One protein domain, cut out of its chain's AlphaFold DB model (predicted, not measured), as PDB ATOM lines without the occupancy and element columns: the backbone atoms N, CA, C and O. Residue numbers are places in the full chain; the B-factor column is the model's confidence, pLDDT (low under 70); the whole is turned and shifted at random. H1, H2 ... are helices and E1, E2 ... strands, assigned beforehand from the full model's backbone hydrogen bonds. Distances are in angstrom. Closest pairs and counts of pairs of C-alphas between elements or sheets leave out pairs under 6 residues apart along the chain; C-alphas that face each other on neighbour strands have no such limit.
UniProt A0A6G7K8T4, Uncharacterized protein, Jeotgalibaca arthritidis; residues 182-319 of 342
ATOM      1  N   ARG A 182       7.867 -58.471  12.734       94.69
ATOM      2  CA  ARG A 182       8.475 -59.448  11.806       94.69
ATOM      3  C   ARG A 182       8.019 -59.182  10.365       94.69
ATOM      4  O   ARG A 182       7.298 -59.957   9.737       94.69
ATOM      5  N   PHE A 183       8.357 -57.995   9.860       93.19
ATOM      6  CA  PHE A 183       7.813 -57.483   8.595       93.19
ATOM      7  C   PHE A 183       8.330 -58.219   7.352       93.19
ATOM      8  O   PHE A 183       7.621 -58.278   6.347       93.19
ATOM      9  N   GLU A 184       9.546 -58.769   7.397       94.88
ATOM     10  CA  GLU A 184      10.107 -59.562   6.296       94.88
ATOM     11  C   GLU A 184       9.402 -60.921   6.184       94.88
ATOM     12  O   GLU A 184       9.074 -61.375   5.088       94.88
ATOM     13  N   GLU A 185       9.090 -61.544   7.316       97.50
ATOM     14  CA  GLU A 185       8.340 -62.792   7.403       97.50
ATOM     15  C   GLU A 185       6.916 -62.612   6.864       97.50
ATOM     16  O   GLU A 185       6.496 -63.359   5.974       97.50
ATOM     17  N   ALA A 186       6.214 -61.559   7.304       95.06
ATOM     18  CA  ALA A 186       4.900 -61.200   6.770       95.06
ATOM     19  C   ALA A 186       4.951 -60.891   5.260       95.06
ATOM     20  O   ALA A 186       4.051 -61.269   4.506       95.06
ATOM     21  N   TYR A 187       6.012 -60.226   4.787       95.81
ATOM     22  CA  TYR A 187       6.237 -59.985   3.362       95.81
ATOM     23  C   TYR A 187       6.390 -61.289   2.575       95.81
ATOM     24  O   TYR A 187       5.730 -61.461   1.550       95.81
ATOM     25  N   ASN A 188       7.207 -62.222   3.055       97.44
ATOM     26  CA  ASN A 188       7.434 -63.496   2.380       97.44
ATOM     27  C   ASN A 188       6.152 -64.348   2.339       97.44
ATOM     28  O   ASN A 188       5.766 -64.823   1.268       97.44
ATOM     29  N   LYS A 189       5.413 -64.437   3.452       97.62
ATOM     30  CA  LYS A 189       4.122 -65.151   3.519       97.62
ATOM     31  C   LYS A 189       3.044 -64.556   2.621       97.62
ATOM     32  O   LYS A 189       2.176 -65.277   2.141       97.62
ATOM     33  N   SER A 190       3.127 -63.263   2.306       96.62
ATOM     34  CA  SER A 190       2.176 -62.627   1.388       96.62
ATOM     35  C   SER A 190       2.150 -63.278  -0.006       96.62
ATOM     36  O   SER A 190       1.134 -63.213  -0.691       96.62
ATOM     37  N   PHE A 191       3.249 -63.896  -0.459       97.44
ATOM     38  CA  PHE A 191       3.290 -64.631  -1.731       97.44
ATOM     39  C   PHE A 191       2.605 -65.998  -1.636       97.44
ATOM     40  O   PHE A 191       1.944 -66.424  -2.586       97.44
ATOM     41  N   GLU A 192       2.733 -66.663  -0.489       96.88
ATOM     42  CA  GLU A 192       2.047 -67.925  -0.206       96.88
ATOM     43  C   GLU A 192       0.534 -67.698  -0.119       96.88
ATOM     44  O   GLU A 192      -0.227 -68.382  -0.804       96.88
ATOM     45  N   LEU A 193       0.111 -66.659   0.612       96.12
ATOM     46  CA  LEU A 193      -1.294 -66.266   0.701       96.12
ATOM     47  C   LEU A 193      -1.864 -65.904  -0.676       96.12
ATOM     48  O   LEU A 193      -2.919 -66.404  -1.049       96.12
ATOM     49  N   GLU A 194      -1.151 -65.106  -1.482       96.19
ATOM     50  CA  GLU A 194      -1.608 -64.756  -2.837       96.19
ATOM     51  C   GLU A 194      -1.795 -65.995  -3.725       96.19
ATOM     52  O   GLU A 194      -2.703 -66.038  -4.555       96.19
ATOM     53  N   THR A 195      -0.945 -67.010  -3.560       96.31
ATOM     54  CA  THR A 195      -1.040 -68.255  -4.330       96.31
ATOM     55  C   THR A 195      -2.285 -69.052  -3.946       96.31
ATOM     56  O   THR A 195      -3.007 -69.500  -4.836       96.31
ATOM     57  N   SER A 196      -2.564 -69.189  -2.646       94.50
ATOM     58  CA  SER A 196      -3.755 -69.898  -2.160       94.50
ATOM     59  C   SER A 196      -5.052 -69.161  -2.533       94.50
ATOM     60  O   SER A 196      -5.983 -69.776  -3.052       94.50
ATOM     61  N   LEU A 197      -5.088 -67.827  -2.427       93.38
ATOM     62  CA  LEU A 197      -6.254 -67.036  -2.845       93.38
ATOM     63  C   LEU A 197      -6.533 -67.137  -4.353       93.38
ATOM     64  O   LEU A 197      -7.680 -67.314  -4.755       93.38
ATOM     65  N   LYS A 198      -5.496 -67.126  -5.201       93.56
ATOM     66  CA  LYS A 198      -5.665 -67.355  -6.648       93.56
ATOM     67  C   LYS A 198      -6.177 -68.757  -6.970       93.56
ATOM     68  O   LYS A 198      -6.873 -68.930  -7.970       93.56
ATOM     69  N   ALA A 199      -5.833 -69.761  -6.159       92.44
ATOM     70  CA  ALA A 199      -6.400 -71.097  -6.302       92.44
ATOM     71  C   ALA A 199      -7.901 -71.087  -5.973       92.44
ATOM     72  O   ALA A 199      -8.684 -71.635  -6.747       92.44
ATOM     73  N   LEU A 200      -8.317 -70.396  -4.907       90.56
ATOM     74  CA  LEU A 200      -9.734 -70.209  -4.570       90.56
ATOM     75  C   LEU A 200     -10.507 -69.496  -5.685       90.56
ATOM     76  O   LEU A 200     -11.553 -69.991  -6.103       90.56
ATOM     77  N   ASP A 201      -9.959 -68.415  -6.241       89.56
ATOM     78  CA  ASP A 201     -10.575 -67.675  -7.351       89.56
ATOM     79  C   ASP A 201     -10.736 -68.530  -8.624       89.56
ATOM     80  O   ASP A 201     -11.599 -68.266  -9.461       89.56
ATOM     81  N   SER A 202      -9.946 -69.599  -8.781       89.38
ATOM     82  CA  SER A 202     -10.114 -70.542  -9.896       89.38
ATOM     83  C   SER A 202     -11.345 -71.448  -9.754       89.38
ATOM     84  O   SER A 202     -11.806 -72.007 -10.750       89.38
ATOM     85  N   TYR A 203     -11.892 -71.576  -8.540       86.56
ATOM     86  CA  TYR A 203     -13.075 -72.388  -8.245       86.56
ATOM     87  C   TYR A 203     -14.387 -71.590  -8.261       86.56
ATOM     88  O   TYR A 203     -15.459 -72.191  -8.195       86.56
ATOM     89  N   GLY A 204     -14.337 -70.257  -8.346       83.81
ATOM     90  CA  GLY A 204     -15.527 -69.408  -8.361       83.81
ATOM     91  C   GLY A 204     -15.234 -67.954  -7.999       83.81
ATOM     92  O   GLY A 204     -14.085 -67.530  -7.933       83.81
ATOM     93  N   ASP A 205     -16.290 -67.184  -7.741       82.69
ATOM     94  CA  ASP A 205     -16.187 -65.768  -7.374       82.69
ATOM     95  C   ASP A 205     -15.830 -65.593  -5.886       82.69
ATOM     96  O   ASP A 205     -16.677 -65.310  -5.032       82.69
ATOM     97  N   TYR A 206     -14.560 -65.845  -5.566       83.19
ATOM     98  CA  TYR A 206     -14.006 -65.728  -4.215       83.19
ATOM     99  C   TYR A 206     -13.245 -64.417  -3.982       83.19
ATOM    100  O   TYR A 206     -12.938 -64.099  -2.831       83.19
ATOM    101  N   TYR A 207     -13.000 -63.630  -5.031       80.00
ATOM    102  CA  TYR A 207     -12.177 -62.424  -4.958       80.00
ATOM    103  C   TYR A 207     -12.764 -61.385  -3.999       80.00
ATOM    104  O   TYR A 207     -12.096 -60.966  -3.056       80.00
ATOM    105  N   GLU A 208     -14.032 -61.009  -4.195       77.06
ATOM    106  CA  GLU A 208     -14.698 -60.006  -3.351       77.06
ATOM    107  C   GLU A 208     -14.829 -60.485  -1.901       77.06
ATOM    108  O   GLU A 208     -14.612 -59.720  -0.963       77.06
ATOM    109  N   ARG A 209     -15.107 -61.781  -1.708       77.38
ATOM    110  CA  ARG A 209     -15.223 -62.395  -0.377       77.38
ATOM    111  C   ARG A 209     -13.888 -62.388   0.375       77.38
ATOM    112  O   ARG A 209     -13.866 -62.166   1.579       77.38
ATOM    113  N   ASN A 210     -12.779 -62.589  -0.337       84.38
ATOM    114  CA  ASN A 210     -11.428 -62.612   0.228       84.38
ATOM    115  C   ASN A 210     -10.689 -61.276   0.104       84.38
ATOM    116  O   ASN A 210      -9.485 -61.205   0.369       84.38
ATOM    117  N   ARG A 211     -11.385 -60.195  -0.262       83.00
ATOM    118  CA  ARG A 211     -10.785 -58.869  -0.407       83.00
ATOM    119  C   ARG A 211      -9.977 -58.424   0.822       83.00
ATOM    120  O   ARG A 211      -8.864 -57.947   0.607       83.00
ATOM    121  N   PRO A 212     -10.420 -58.635   2.082       82.69
ATOM    122  CA  PRO A 212      -9.607 -58.295   3.253       82.69
ATOM    123  C   PRO A 212      -8.231 -58.982   3.272       82.69
ATOM    124  O   PRO A 212      -7.233 -58.366   3.649       82.69
ATOM    125  N   LEU A 213      -8.143 -60.231   2.802       89.38
ATOM    126  CA  LEU A 213      -6.882 -60.975   2.724       89.38
ATOM    127  C   LEU A 213      -5.983 -60.450   1.594       89.38
ATOM    128  O   LEU A 213      -4.765 -60.351   1.756       89.38
ATOM    129  N   TYR A 214      -6.571 -60.034   0.472       88.06
ATOM    130  CA  TYR A 214      -5.839 -59.330  -0.584       88.06
ATOM    131  C   TYR A 214      -5.302 -57.967  -0.123       88.06
ATOM    132  O   TYR A 214      -4.170 -57.600  -0.461       88.06
ATOM    133  N   SER A 215      -6.061 -57.238   0.696       85.62
ATOM    134  CA  SER A 215      -5.596 -56.005   1.333       85.62
ATOM    135  C   SER A 215      -4.441 -56.284   2.302       85.62
ATOM    136  O   SER A 215      -3.431 -55.581   2.241       85.62
ATOM    137  N   LEU A 216      -4.504 -57.364   3.093       88.06
ATOM    138  CA  LEU A 216      -3.401 -57.813   3.955       88.06
ATOM    139  C   LEU A 216      -2.114 -58.094   3.157       88.06
ATOM    140  O   LEU A 216      -1.046 -57.607   3.531       88.06
ATOM    141  N   ILE A 217      -2.202 -58.799   2.020       92.19
ATOM    142  CA  ILE A 217      -1.059 -59.023   1.110       92.19
ATOM    143  C   ILE A 217      -0.441 -57.690   0.672       92.19
ATOM    144  O   ILE A 217       0.773 -57.489   0.775       92.19
ATOM    145  N   SER A 218      -1.274 -56.776   0.169       88.88
ATOM    146  CA  SER A 218      -0.838 -55.460  -0.312       88.88
ATOM    147  C   SER A 218      -0.163 -54.656   0.802       88.88
ATOM    148  O   SER A 218       0.914 -54.080   0.602       88.88
ATOM    149  N   SER A 219      -0.753 -54.680   1.996       87.19
ATOM    150  CA  SER A 219      -0.268 -53.976   3.176       87.19
ATOM    151  C   SER A 219       1.083 -54.488   3.655       87.19
ATOM    152  O   SER A 219       2.012 -53.686   3.759       87.19
ATOM    153  N   SER A 220       1.252 -55.800   3.827       90.69
ATOM    154  CA  SER A 220       2.539 -56.388   4.227       90.69
ATOM    155  C   SER A 220       3.664 -56.028   3.251       90.69
ATOM    156  O   SER A 220       4.765 -55.656   3.661       90.69
ATOM    157  N   ARG A 221       3.376 -56.038   1.942       90.94
ATOM    158  CA  ARG A 221       4.360 -55.682   0.907       90.94
ATOM    159  C   ARG A 221       4.753 -54.217   0.921       90.94
ATOM    160  O   ARG A 221       5.936 -53.895   0.802       90.94
ATOM    161  N   LYS A 222       3.781 -53.317   1.054       86.56
ATOM    162  CA  LYS A 222       4.056 -51.877   1.103       86.56
ATOM    163  C   LYS A 222       4.826 -51.493   2.363       86.56
ATOM    164  O   LYS A 222       5.742 -50.680   2.260       86.56
ATOM    165  N   VAL A 223       4.510 -52.105   3.507       88.31
ATOM    166  CA  VAL A 223       5.248 -51.909   4.763       88.31
ATOM    167  C   VAL A 223       6.711 -52.293   4.587       88.31
ATOM    168  O   VAL A 223       7.577 -51.436   4.741       88.31
ATOM    169  N   TYR A 224       6.995 -53.530   4.180       90.81
ATOM    170  CA  TYR A 224       8.371 -54.007   4.019       90.81
ATOM    171  C   TYR A 224       9.190 -53.139   3.049       90.81
ATOM    172  O   TYR A 224      10.296 -52.696   3.367       90.81
ATOM    173  N   ASN A 225       8.615 -52.794   1.893       86.25
ATOM    174  CA  ASN A 225       9.270 -51.910   0.927       86.25
ATOM    175  C   ASN A 225       9.500 -50.492   1.480       86.25
ATOM    176  O   ASN A 225      10.538 -49.886   1.208       86.25
ATOM    177  N   GLY A 226       8.554 -49.966   2.263       84.62
ATOM    178  CA  GLY A 226       8.672 -48.667   2.922       84.62
ATOM    179  C   GLY A 226       9.778 -48.632   3.980       84.62
ATOM    180  O   GLY A 226      10.512 -47.645   4.044       84.62
ATOM    181  N   ILE A 227       9.942 -49.711   4.755       87.25
ATOM    182  CA  ILE A 227      11.041 -49.877   5.723       87.25
ATOM    183  C   ILE A 227      12.382 -49.916   4.996       87.25
ATOM    184  O   ILE A 227      13.294 -49.172   5.347       87.25
ATOM    185  N   ASN A 228      12.505 -50.738   3.952       85.81
ATOM    186  CA  ASN A 228      13.752 -50.859   3.194       85.81
ATOM    187  C   ASN A 228      14.176 -49.531   2.569       85.81
ATOM    188  O   ASN A 228      15.347 -49.151   2.631       85.81
ATOM    189  N   LYS A 229      13.214 -48.788   2.014       82.19
ATOM    190  CA  LYS A 229      13.471 -47.450   1.490       82.19
ATOM    191  C   LYS A 229      13.935 -46.500   2.595       82.19
ATOM    192  O   LYS A 229      14.910 -45.785   2.396       82.19
ATOM    193  N   LEU A 230      13.264 -46.504   3.749       82.38
ATOM    194  CA  LEU A 230      13.666 -45.679   4.885       82.38
ATOM    195  C   LEU A 230      15.091 -46.018   5.338       82.38
ATOM    196  O   LEU A 230      15.895 -45.108   5.485       82.38
ATOM    197  N   ASN A 231      15.427 -47.299   5.496       83.31
ATOM    198  CA  ASN A 231      16.769 -47.736   5.889       83.31
ATOM    199  C   ASN A 231      17.846 -47.243   4.911       83.31
ATOM    200  O   ASN A 231      18.874 -46.737   5.353       83.31
ATOM    201  N   SER A 232      17.576 -47.272   3.602       79.94
ATOM    202  CA  SER A 232      18.481 -46.692   2.599       79.94
ATOM    203  C   SER A 232      18.696 -45.180   2.776       79.94
ATOM    204  O   SER A 232      19.783 -44.687   2.483       79.94
ATOM    205  N   GLU A 233      17.686 -44.433   3.233       75.56
ATOM    206  CA  GLU A 233      17.797 -42.994   3.529       75.56
ATOM    207  C   GLU A 233      18.494 -42.718   4.876       75.56
ATOM    208  O   GLU A 233      19.078 -41.647   5.060       75.56
ATOM    209  N   LYS A 234      18.459 -43.675   5.819       78.69
ATOM    210  CA  LYS A 234      19.242 -43.619   7.068       78.69
ATOM    211  C   LYS A 234      20.732 -43.792   6.776       78.69
ATOM    212  O   LYS A 234      21.555 -43.034   7.279       78.69
ATOM    213  N   GLU A 235      21.075 -44.766   5.936       76.62
ATOM    214  CA  GLU A 235      22.462 -45.062   5.550       76.62
ATOM    215  C   GLU A 235      23.120 -43.934   4.740       76.62
ATOM    216  O   GLU A 235      24.344 -43.806   4.746       76.62
ATOM    217  N   SER A 236      22.328 -43.088   4.073       71.19
ATOM    218  CA  SER A 236      22.825 -41.937   3.312       71.19
ATOM    219  C   SER A 236      23.137 -40.696   4.173       71.19
ATOM    220  O   SER A 236      23.556 -39.678   3.619       71.19
ATOM    221  N   ASP A 237      22.957 -40.780   5.503       62.59
ATOM    222  CA  ASP A 237      23.150 -39.712   6.505       62.59
ATOM    223  C   ASP A 237      22.502 -38.379   6.085       62.59
ATOM    224  O   ASP A 237      23.074 -37.284   6.163       62.59
ATOM    225  N   SER A 238      21.284 -38.478   5.546       67.00
ATOM    226  CA  SER A 238      20.574 -37.316   5.030       67.00
ATOM    227  C   SER A 238      20.199 -36.366   6.175       67.00
ATOM    228  O   SER A 238      19.610 -36.757   7.183       67.00
ATOM    229  N   LYS A 239      20.484 -35.065   6.008       73.00
ATOM    230  CA  LYS A 239      20.036 -34.006   6.936       73.00
ATOM    231  C   LYS A 239      18.534 -34.116   7.247       73.00
ATOM    232  O   LYS A 239      18.119 -33.892   8.376       73.00
ATOM    233  N   PHE A 240      17.756 -34.516   6.245       71.19
ATOM    234  CA  PHE A 240      16.326 -34.772   6.356       71.19
ATOM    235  C   PHE A 240      15.980 -35.796   7.450       71.19
ATOM    236  O   PHE A 240      15.094 -35.536   8.260       71.19
ATOM    237  N   TYR A 241      16.684 -36.929   7.516       71.00
ATOM    238  CA  TYR A 241      16.405 -37.966   8.512       71.00
ATOM    239  C   TYR A 241      16.710 -37.496   9.944       71.00
ATOM    240  O   TYR A 241      15.932 -37.751  10.863       71.00
ATOM    241  N   ASN A 242      17.795 -36.741  10.128       74.50
ATOM    242  CA  ASN A 242      18.145 -36.163  11.429       74.50
ATOM    243  C   ASN A 242      17.121 -35.114  11.899       74.50
ATOM    244  O   ASN A 242      16.749 -35.104  13.074       74.50
ATOM    245  N   ASP A 243      16.632 -34.261  10.995       76.44
ATOM    246  CA  ASP A 243      15.570 -33.293  11.302       76.44
ATOM    247  C   ASP A 243      14.265 -34.019  11.686       76.44
ATOM    248  O   ASP A 243      13.601 -33.653  12.657       76.44
ATOM    249  N   LEU A 244      13.952 -35.117  10.996       75.50
ATOM    250  CA  LEU A 244      12.765 -35.921  11.247       75.50
ATOM    251  C   LEU A 244      12.783 -36.629  12.614       75.50
ATOM    252  O   LEU A 244      11.775 -36.613  13.321       75.50
ATOM    253  N   LEU A 245      13.922 -37.199  13.020       73.12
ATOM    254  CA  LEU A 245      14.080 -37.812  14.347       73.12
ATOM    255  C   LEU A 245      13.869 -36.801  15.482       73.12
ATOM    256  O   LEU A 245      13.225 -37.112  16.484       73.12
ATOM    257  N   ASN A 246      14.377 -35.577  15.317       79.25
ATOM    258  CA  ASN A 246      14.223 -34.520  16.317       79.25
ATOM    259  C   ASN A 246      12.759 -34.096  16.501       79.25
ATOM    260  O   ASN A 246      12.372 -33.736  17.612       79.25
ATOM    261  N   GLU A 247      11.946 -34.154  15.444       77.25
ATOM    262  CA  GLU A 247      10.509 -33.860  15.503       77.25
ATOM    263  C   GLU A 247       9.679 -35.008  16.105       77.25
ATOM    264  O   GLU A 247       8.642 -34.755  16.714       77.25
ATOM    265  N   LEU A 248      10.125 -36.263  15.975       79.62
ATOM    266  CA  LEU A 248       9.417 -37.423  16.534       79.62
ATOM    267  C   LEU A 248       9.631 -37.610  18.036       79.62
ATOM    268  O   LEU A 248       8.722 -38.085  18.713       79.62
ATOM    269  N   ASN A 249      10.796 -37.225  18.564       75.50
ATOM    270  CA  ASN A 249      11.105 -37.324  19.993       75.50
ATOM    271  C   ASN A 249      10.035 -36.680  20.904       75.50
ATOM    272  O   ASN A 249       9.532 -37.376  21.784       75.50
ATOM    273  N   PRO A 250       9.607 -35.417  20.696       78.19
ATOM    274  CA  PRO A 250       8.558 -34.822  21.522       78.19
ATOM    275  C   PRO A 250       7.187 -35.485  21.317       78.19
ATOM    276  O   PRO A 250       6.427 -35.594  22.272       78.19
ATOM    277  N   ILE A 251       6.874 -35.988  20.115       77.25
ATOM    278  CA  ILE A 251       5.622 -36.726  19.859       77.25
ATOM    279  C   ILE A 251       5.606 -38.038  20.655       77.25
ATOM    280  O   ILE A 251       4.595 -38.380  21.266       77.25
ATOM    281  N   ALA A 252       6.731 -38.754  20.686       71.19
ATOM    282  CA  ALA A 252       6.886 -39.968  21.482       71.19
ATOM    283  C   ALA A 252       6.710 -39.689  22.987       71.19
ATOM    284  O   ALA A 252       6.048 -40.456  23.685       71.19
ATOM    285  N   GLU A 253       7.249 -38.566  23.476       73.75
ATOM    286  CA  GLU A 253       7.084 -38.113  24.864       73.75
ATOM    287  C   GLU A 253       5.627 -37.717  25.184       73.75
ATOM    288  O   GLU A 253       5.103 -38.097  26.234       73.75
ATOM    289  N   GLU A 254       4.941 -37.014  24.273       74.12
ATOM    290  CA  GLU A 254       3.535 -36.602  24.416       74.12
ATOM    291  C   GLU A 254       2.557 -37.780  24.449       74.12
ATOM    292  O   GLU A 254       1.524 -37.706  25.117       74.12
ATOM    293  N   GLN A 255       2.865 -38.880  23.755       69.12
ATOM    294  CA  GLN A 255       2.011 -40.072  23.750       69.12
ATOM    295  C   GLN A 255       2.079 -40.898  25.038       69.12
ATOM    296  O   GLN A 255       1.394 -41.915  25.114       69.12
ATOM    297  N   GLY A 256       2.845 -40.468  26.049       56.38
ATOM    298  CA  GLY A 256       2.726 -40.964  27.420       56.38
ATOM    299  C   GLY A 256       2.759 -42.488  27.516       56.38
ATOM    300  O   GLY A 256       1.755 -43.088  27.884       56.38
ATOM    301  N   ALA A 257       3.920 -43.070  27.189       59.94
ATOM    302  CA  ALA A 257       4.221 -44.510  27.165       59.94
ATOM    303  C   ALA A 257       3.795 -45.304  25.908       59.94
ATOM    304  O   ALA A 257       3.846 -46.533  25.899       59.94
ATOM    305  N   GLY A 258       3.475 -44.622  24.805       69.62
ATOM    306  CA  GLY A 258       3.451 -45.254  23.483       69.62
ATOM    307  C   GLY A 258       4.859 -45.548  22.953       69.62
ATOM    308  O   GLY A 258       5.692 -44.648  22.865       69.62
ATOM    309  N   GLU A 259       5.134 -46.792  22.563       82.81
ATOM    310  CA  GLU A 259       6.392 -47.165  21.903       82.81
ATOM    311  C   GLU A 259       6.293 -46.864  20.401       82.81
ATOM    312  O   GLU A 259       5.295 -47.213  19.763       82.81
ATOM    313  N   LEU A 260       7.331 -46.257  19.811       85.00
ATOM    314  CA  LEU A 260       7.456 -46.182  18.354       85.00
ATOM    315  C   LEU A 260       7.494 -47.608  17.792       85.00
ATOM    316  O   LEU A 260       8.434 -48.375  18.012       85.00
ATOM    317  N   PHE A 261       6.437 -47.973  17.078       84.94
ATOM    318  CA  PHE A 261       6.240 -49.324  16.587       84.94
ATOM    319  C   PHE A 261       6.916 -49.521  15.233       84.94
ATOM    320  O   PHE A 261       7.683 -50.469  15.065       84.94
ATOM    321  N   VAL A 262       6.653 -48.617  14.284       84.12
ATOM    322  CA  VAL A 262       7.254 -48.652  12.946       84.12
ATOM    323  C   VAL A 262       7.345 -47.253  12.333       84.12
ATOM    324  O   VAL A 262       6.469 -46.407  12.527       84.12
ATOM    325  N   GLU A 263       8.409 -47.037  11.562       85.56
ATOM    326  CA  GLU A 263       8.626 -45.868  10.712       85.56
ATOM    327  C   GLU A 263       8.610 -46.310   9.243       85.56
ATOM    328  O   GLU A 263       9.268 -47.290   8.885       85.56
ATOM    329  N   LEU A 264       7.880 -45.605   8.378       83.19
ATOM    330  CA  LEU A 264       7.689 -46.008   6.981       83.19
ATOM    331  C   LEU A 264       7.797 -44.820   6.033       83.19
ATOM    332  O   LEU A 264       7.177 -43.782   6.261       83.19
ATOM    333  N   LEU A 265       8.511 -45.009   4.921       80.19
ATOM    334  CA  LEU A 265       8.578 -44.048   3.825       80.19
ATOM    335  C   LEU A 265       7.844 -44.591   2.591       80.19
ATOM    336  O   LEU A 265       8.373 -45.432   1.865       80.19
ATOM    337  N   THR A 266       6.639 -44.099   2.313       76.31
ATOM    338  CA  THR A 266       5.828 -44.531   1.163       76.31
ATOM    339  C   THR A 266       5.863 -43.488   0.041       76.31
ATOM    340  O   THR A 266       6.063 -42.295   0.270       76.31
ATOM    341  N   VAL A 267       5.747 -43.921  -1.217       69.56
ATOM    342  CA  VAL A 267       5.769 -43.019  -2.383       69.56
ATOM    343  C   VAL A 267       4.365 -42.470  -2.628       69.56
ATOM    344  O   VAL A 267       3.411 -43.239  -2.677       69.56
ATOM    345  N   SER A 268       4.244 -41.156  -2.821       65.62
ATOM    346  CA  SER A 268       3.002 -40.544  -3.307       65.62
ATOM    347  C   SER A 268       2.968 -40.544  -4.838       65.62
ATOM    348  O   SER A 268       4.003 -40.376  -5.485       65.62
ATOM    349  N   GLU A 269       1.773 -40.610  -5.421       63.00
ATOM    350  CA  GLU A 269       1.551 -40.545  -6.876       63.00
ATOM    351  C   GLU A 269       2.054 -39.235  -7.529       63.00
ATOM    352  O   GLU A 269       2.191 -39.154  -8.745       63.00
ATOM    353  N   ASN A 270       2.370 -38.202  -6.736       60.97
ATOM    354  CA  ASN A 270       2.676 -36.842  -7.192       60.97
ATOM    355  C   ASN A 270       4.141 -36.405  -6.953       60.97
ATOM    356  O   ASN A 270       4.382 -35.245  -6.602       60.97
ATOM    357  N   ASN A 271       5.118 -37.306  -7.124       63.34
ATOM    358  CA  ASN A 271       6.564 -37.045  -6.940       63.34
ATOM    359  C   ASN A 271       6.970 -36.560  -5.529       63.34
ATOM    360  O   ASN A 271       7.985 -35.886  -5.358       63.34
ATOM    361  N   GLY A 272       6.178 -36.897  -4.514       71.69
ATOM    362  CA  GLY A 272       6.513 -36.734  -3.096       71.69
ATOM    363  C   GLY A 272       6.555 -38.075  -2.367       71.69
ATOM    364  O   GLY A 272       6.255 -39.117  -2.956       71.69
ATOM    365  N   TYR A 273       6.861 -38.051  -1.078       75.31
ATOM    366  CA  TYR A 273       6.758 -39.218  -0.205       75.31
ATOM    367  C   TYR A 273       5.947 -38.886   1.045       75.31
ATOM    368  O   TYR A 273       5.870 -37.732   1.471       75.31
ATOM    369  N   HIS A 274       5.331 -39.910   1.619       80.25
ATOM    370  CA  HIS A 274       4.731 -39.830   2.937       80.25
ATOM    371  C   HIS A 274       5.649 -40.530   3.919       80.25
ATOM    372  O   HIS A 274       6.094 -41.654   3.688       80.25
ATOM    373  N   TYR A 275       5.938 -39.840   5.007       82.44
ATOM    374  CA  TYR A 275       6.573 -40.444   6.151       82.44
ATOM    375  C   TYR A 275       5.488 -40.760   7.181       82.44
ATOM    376  O   TYR A 275       4.666 -39.898   7.499       82.44
ATOM    377  N   HIS A 276       5.482 -41.986   7.688       85.69
ATOM    378  CA  HIS A 276       4.545 -42.446   8.703       85.69
ATOM    379  C   HIS A 276       5.315 -42.921   9.931       85.69
ATOM    380  O   HIS A 276       6.184 -43.780   9.805       85.69
ATOM    381  N   ALA A 277       4.961 -42.398  11.101       86.56
ATOM    382  CA  ALA A 277       5.366 -42.933  12.393       86.56
ATOM    383  C   ALA A 277       4.132 -43.512  13.081       86.56
ATOM    384  O   ALA A 277       3.141 -42.809  13.295       86.56
ATOM    385  N   ILE A 278       4.181 -44.799  13.400       88.31
ATOM    386  CA  ILE A 278       3.100 -45.497  14.090       88.31
ATOM    387  C   ILE A 278       3.580 -45.824  15.494       88.31
ATOM    388  O   ILE A 278       4.647 -46.410  15.661       88.31
ATOM    389  N   PHE A 279       2.777 -45.474  16.489       87.56
ATOM    390  CA  PHE A 279       3.039 -45.760  17.892       87.56
ATOM    391  C   PHE A 279       2.036 -46.786  18.407       87.56
ATOM    392  O   PHE A 279       0.848 -46.691  18.097       87.56
ATOM    393  N   LYS A 280       2.511 -47.739  19.210       88.44
ATOM    394  CA  LYS A 280       1.667 -48.675  19.958       88.44
ATOM    395  C   LYS A 280       1.537 -48.166  21.389       88.44
ATOM    396  O   LYS A 280       2.535 -48.055  22.096       88.44
ATOM    397  N   LYS A 281       0.321 -47.810  21.789       86.12
ATOM    398  CA  LYS A 281      -0.012 -47.315  23.129       86.12
ATOM    399  C   LYS A 281      -0.025 -48.463  24.145       86.12
ATOM    400  O   LYS A 281      -0.192 -49.624  23.776       86.12
ATOM    401  N   GLU A 282       0.078 -48.143  25.437       82.88
ATOM    402  CA  GLU A 282       0.030 -49.142  26.526       82.88
ATOM    403  C   GLU A 282      -1.264 -49.972  26.539       82.88
ATOM    404  O   GLU A 282      -1.261 -51.128  26.957       82.88
ATOM    405  N   ASN A 283      -2.374 -49.399  26.062       84.06
ATOM    406  CA  ASN A 283      -3.660 -50.087  25.936       84.06
ATOM    407  C   ASN A 283      -3.707 -51.094  24.765       84.06
ATOM    408  O   ASN A 283      -4.730 -51.746  24.582       84.06
ATOM    409  N   GLY A 284      -2.630 -51.215  23.982       83.00
ATOM    410  CA  GLY A 284      -2.518 -52.101  22.823       83.00
ATOM    411  C   GLY A 284      -2.917 -51.467  21.491       83.00
ATOM    412  O   GLY A 284      -2.569 -52.021  20.451       83.00
ATOM    413  N   ASN A 285      -3.574 -50.305  21.507       87.44
ATOM    414  CA  ASN A 285      -4.016 -49.626  20.296       87.44
ATOM    415  C   ASN A 285      -2.861 -48.925  19.573       87.44
ATOM    416  O   ASN A 285      -1.845 -48.544  20.159       87.44
ATOM    417  N   TYR A 286      -3.065 -48.680  18.288       87.75
ATOM    418  CA  TYR A 286      -2.129 -48.032  17.389       87.75
ATOM    419  C   TYR A 286      -2.590 -46.618  17.047       87.75
ATOM    420  O   TYR A 286      -3.761 -46.380  16.765       87.75
ATOM    421  N   ILE A 287      -1.657 -45.671  17.021       86.44
ATOM    422  CA  ILE A 287      -1.893 -44.311  16.527       86.44
ATOM    423  C   ILE A 287      -0.856 -43.969  15.464       86.44
ATOM    424  O   ILE A 287       0.328 -44.278  15.610       86.44
ATOM    425  N   LYS A 288      -1.298 -43.326  14.383       86.31
ATOM    426  CA  LYS A 288      -0.429 -42.905  13.283       86.31
ATOM    427  C   LYS A 288      -0.250 -41.397  13.276       86.31
ATOM    428  O   LYS A 288      -1.210 -40.631  13.305       86.31
ATOM    429  N   TYR A 289       0.998 -41.004  13.097       84.56
ATOM    430  CA  TYR A 289       1.410 -39.680  12.678       84.56
ATOM    431  C   TYR A 289       1.921 -39.777  11.249       84.56
ATOM    432  O   TYR A 289       2.661 -40.700  10.904       84.56
ATOM    433  N   TYR A 290       1.512 -38.851  10.391       83.06
ATOM    434  CA  TYR A 290       1.982 -38.818   9.014       83.06
ATOM    435  C   TYR A 290       2.409 -37.415   8.609       83.06
ATOM    436  O   TYR A 290       1.840 -36.416   9.042       83.06
ATOM    437  N   ARG A 291       3.412 -37.358   7.742       80.19
ATOM    438  CA  ARG A 291       3.943 -36.140   7.136       80.19
ATOM    439  C   ARG A 291       3.988 -36.349   5.638       80.19
ATOM    440  O   ARG A 291       4.526 -37.347   5.161       80.19
ATOM    441  N   GLN A 292       3.413 -35.421   4.886       79.62
ATOM    442  CA  GLN A 292       3.553 -35.404   3.436       79.62
ATOM    443  C   GLN A 292       4.689 -34.460   3.057       79.62
ATOM    444  O   GLN A 292       4.636 -33.273   3.371       79.62
ATOM    445  N   VAL A 293       5.673 -34.978   2.327       72.56
ATOM    446  CA  VAL A 293       6.764 -34.181   1.764       72.56
ATOM    447  C   VAL A 293       6.596 -34.145   0.252       72.56
ATOM    448  O   VAL A 293       6.682 -35.174  -0.425       72.56
ATOM    449  N   LYS A 294       6.324 -32.957  -0.297       70.50
ATOM    450  CA  LYS A 294       6.108 -32.764  -1.738       70.50
ATOM    451  C   LYS A 294       6.985 -31.629  -2.259       70.50
ATOM    452  O   LYS A 294       6.751 -30.456  -1.963       70.50
ATOM    453  N   GLY A 295       7.977 -31.970  -3.082       69.00
ATOM    454  CA  GLY A 295       8.954 -31.003  -3.589       69.00
ATOM    455  C   GLY A 295       9.782 -30.400  -2.451       69.00
ATOM    456  O   GLY A 295      10.643 -31.081  -1.908       69.00
ATOM    457  N   GLY A 296       9.508 -29.136  -2.100       56.62
ATOM    458  CA  GLY A 296      10.091 -28.421  -0.952       56.62
ATOM    459  C   GLY A 296       9.052 -27.862   0.031       56.62
ATOM    460  O   GLY A 296       9.394 -27.023   0.860       56.62
ATOM    461  N   PHE A 297       7.785 -28.274  -0.093       54.88
ATOM    462  CA  PHE A 297       6.735 -27.941   0.869       54.88
ATOM    463  C   PHE A 297       6.602 -29.058   1.889       54.88
ATOM    464  O   PHE A 297       6.480 -30.235   1.534       54.88
ATOM    465  N   ASP A 298       6.615 -28.640   3.144       62.41
ATOM    466  CA  ASP A 298       6.621 -29.501   4.302       62.41
ATOM    467  C   ASP A 298       5.526 -29.054   5.262       62.41
ATOM    468  O   ASP A 298       5.507 -27.904   5.706       62.41
ATOM    469  N   PHE A 299       4.581 -29.950   5.517       60.28
ATOM    470  CA  PHE A 299       3.401 -29.659   6.324       60.28
ATOM    471  C   PHE A 299       3.540 -30.147   7.772       60.28
ATOM    472  O   PHE A 299       2.591 -30.013   8.542       60.28
ATOM    473  N   GLY A 300       4.711 -30.678   8.154       66.56
ATOM    474  CA  GLY A 300       4.929 -31.273   9.471       66.56
ATOM    475  C   GLY A 300       4.078 -32.526   9.704       66.56
ATOM    476  O   GLY A 300       3.383 -33.018   8.808       66.56
ATOM    477  N   PHE A 301       4.151 -33.074  10.916       74.19
ATOM    478  CA  PHE A 301       3.344 -34.227  11.299       74.19
ATOM    479  C   PHE A 301       1.902 -33.831  11.620       74.19
ATOM    480  O   PHE A 301       1.643 -32.952  12.436       74.19
ATOM    481  N   SER A 302       0.963 -34.540  11.002       74.25
ATOM    482  CA  SER A 302      -0.449 -34.554  11.374       74.25
ATOM    483  C   SER A 302      -0.794 -35.903  11.999       74.25
ATOM    484  O   SER A 302      -0.312 -36.944  11.542       74.25
ATOM    485  N   ASN A 303      -1.623 -35.900  13.040       71.81
ATOM    486  CA  ASN A 303      -2.139 -37.126  13.642       71.81
ATOM    487  C   ASN A 303      -3.347 -37.667  12.860       71.81
ATOM    488  O   ASN A 303      -4.009 -36.945  12.112       71.81
ATOM    489  N   SER A 304      -3.622 -38.957  13.021       73.19
ATOM    490  CA  SER A 304      -4.891 -39.579  12.635       73.19
ATOM    491  C   SER A 304      -5.547 -40.270  13.830       73.19
ATOM    492  O   SER A 304      -4.995 -40.265  14.931       73.19
ATOM    493  N   ASP A 305      -6.697 -40.896  13.579       78.56
ATOM    494  CA  ASP A 305      -7.437 -41.680  14.567       78.56
ATOM    495  C   ASP A 305      -6.617 -42.854  15.140       78.56
ATOM    496  O   ASP A 305      -5.583 -43.258  14.592       78.56
ATOM    497  N   GLU A 306      -7.087 -43.367  16.277       82.88
ATOM    498  CA  GLU A 306      -6.550 -44.526  16.993       82.88
ATOM    499  C   GLU A 306      -7.255 -45.810  16.530       82.88
ATOM    500  O   GLU A 306      -8.471 -45.820  16.349       82.88
ATOM    501  N   PHE A 307      -6.496 -46.892  16.357       83.81
ATOM    502  CA  PHE A 307      -6.958 -48.165  15.805       83.81
ATOM    503  C   PHE A 307      -6.630 -49.314  16.753       83.81
ATOM    504  O   PHE A 307      -5.539 -49.363  17.313       83.81
ATOM    505  N   SER A 308      -7.542 -50.270  16.909       84.25
ATOM    506  CA  SER A 308      -7.313 -51.462  17.738       84.25
ATOM    507  C   SER A 308      -6.395 -52.494  17.080       84.25
ATOM    508  O   SER A 308      -5.753 -53.264  17.787       84.25
ATOM    509  N   ALA A 309      -6.302 -52.502  15.747       82.75
ATOM    510  CA  ALA A 309      -5.458 -53.422  14.990       82.75
ATOM    511  C   ALA A 309      -4.519 -52.671  14.038       82.75
ATOM    512  O   ALA A 309      -4.907 -51.711  13.365       82.75
ATOM    513  N   LEU A 310      -3.269 -53.134  13.953       83.81
ATOM    514  CA  LEU A 310      -2.250 -52.535  13.091       83.81
ATOM    515  C   LEU A 310      -2.633 -52.635  11.610       83.81
ATOM    516  O   LEU A 310      -2.418 -51.698  10.848       83.81
ATOM    517  N   VAL A 311      -3.211 -53.763  11.198       80.50
ATOM    518  CA  VAL A 311      -3.563 -54.021   9.795       80.50
ATOM    519  C   VAL A 311      -4.637 -53.067   9.284       80.50
ATOM    520  O   VAL A 311      -4.511 -52.580   8.162       80.50
ATOM    521  N   ASP A 312      -5.627 -52.713  10.100       80.00
ATOM    522  CA  ASP A 312      -6.665 -51.748   9.713       80.00
ATOM    523  C   ASP A 312      -6.057 -50.373   9.431       80.00
ATOM    524  O   ASP A 312      -6.341 -49.731   8.413       80.00
ATOM    525  N   LEU A 313      -5.129 -49.955  10.294       81.50
ATOM    526  CA  LEU A 313      -4.372 -48.724  10.121       81.50
ATOM    527  C   LEU A 313      -3.505 -48.760   8.847       81.50
ATOM    528  O   LEU A 313      -3.423 -47.759   8.126       81.50
ATOM    529  N   LEU A 314      -2.873 -49.899   8.548       82.81
ATOM    530  CA  LEU A 314      -2.078 -50.094   7.330       82.81
ATOM    531  C   LEU A 314      -2.947 -50.085   6.063       82.81
ATOM    532  O   LEU A 314      -2.566 -49.467   5.067       82.81
ATOM    533  N   ASN A 315      -4.130 -50.698   6.099       76.44
ATOM    534  CA  ASN A 315      -5.088 -50.686   4.992       76.44
ATOM    535  C   ASN A 315      -5.559 -49.255   4.687       76.44
ATOM    536  O   ASN A 315      -5.532 -48.829   3.528       76.44
ATOM    537  N   LEU A 316      -5.860 -48.465   5.726       75.12
ATOM    538  CA  LEU A 316      -6.172 -47.040   5.590       75.12
ATOM    539  C   LEU A 316      -5.013 -46.260   4.946       75.12
ATOM    540  O   LEU A 316      -5.224 -45.450   4.042       75.12
ATOM    541  N   MET A 317      -3.773 -46.493   5.392       74.19
ATOM    542  CA  MET A 317      -2.584 -45.852   4.809       74.19
ATOM    543  C   MET A 317      -2.415 -46.153   3.319       74.19
ATOM    544  O   MET A 317      -1.868 -45.332   2.585       74.19
ATOM    545  N   ASN A 318      -2.896 -47.308   2.874       69.00
ATOM    546  CA  ASN A 318      -2.745 -47.781   1.510       69.00
ATOM    547  C   ASN A 318      -3.834 -47.306   0.550       69.00
ATOM    548  O   ASN A 318      -3.785 -47.690  -0.622       69.00
ATOM    549  N   GLY A 319      -4.748 -46.448   1.015       61.44
ATOM    550  CA  GLY A 319      -5.810 -45.869   0.199       61.44
ATOM    551  C   GLY A 319      -6.980 -46.818  -0.045       61.44
ATOM    552  O   GLY A 319      -7.790 -46.554  -0.934       61.44
TER     553      GLY A 319
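AT A GLANCE: This is residues 182 to 319 of the 342 residues of an uncharacterized protein of Jeotgalibaca arthritidis (UniProt A0A6G7K8T4). One twisted sheet of four strands has H3 over one face and the short H4 over the other, while the long H2 runs beside its edge strand E1. H1 and H2 form a helical hairpin, an arm that makes the longest axis. The 138 printed residues hold four named helices and four named strands in the order H1 H2 H3 E1 E2 E3 E4 H4; the antiparallel sheet runs E1 E2 E3 E4, and the class is mixed. The whole is only just compact, close to loose, with a radius of gyration of the C-alphas of 16.7 A and spans of 52 by 35 by 24 A.

HOW THE PARTS SIT: Start with H1, residues 183 to 201, which has a kink of 27 degrees near residue 192. It touches residues 213 to 224 of H2, residues 211 to 235, closest at the C-alphas of Ser 190 and Ile 217, 4.9 A, at a shallow tilt of 28 degrees, opposite ways. H2 is on the sheet, only just at the sheet's level with a height of 3.9 A; its closest C-alpha pair to E1, residues 259 to 267, is Gly 226 and Leu 265, 4.7 A. H3, residues 239 to 254, lies over E2, residues 272 to 280, at a height over the sheet of 9.6 A. E1, E2, E3, residues 286 to 294, and E4, residues 302 to 307, form a meander, each strand the antiparallel neighbour of the one before. Look for N 264 and O 276 at 2.9 A, N 277 and O 289 at 2.9 A, and N 304 and O 288 at 2.9 A, within hydrogen-bond range. H4, residues 310 to 317, lies over E3 on the opposite face from H3, giving three layers, helices on both faces of a sheet. H4 touches residues 215 to 223 of H2, about perpendicular at 82 degrees, closest at the C-alphas of Ser 219 and Leu 314, 6.0 A. In H2 and H4 every O i to N i+4 pair is within hydrogen-bond range; H1 has 13 of 15 and H3 10 of 12.

IN THESE COORDINATES: Find C-alpha 183 at (7.813, -57.483, 8.595), where H1 begins its 26.4 A. H2 covers 36.5 A and H3 24.2 A. From C-alpha 259 at (6.392, -47.165, 21.903), E1 runs 24.6 A; E2 covers 26.4 A, E3 25.8 A and E4 15.7 A. H4 covers 10.6 A and ends at C-alpha 317, (-2.584, -45.852, 4.809).

THE WHOLE: The two C-alphas farthest apart are those of Tyr 203 and Lys 239, 52.9 A. The printed part has no cut, and no link is long. Mean pLDDT of the printed part is 80.9; look under 70 at residues 237 to 238, 255 to 258, 267 to 271, 295 to 300 and 318 to 319.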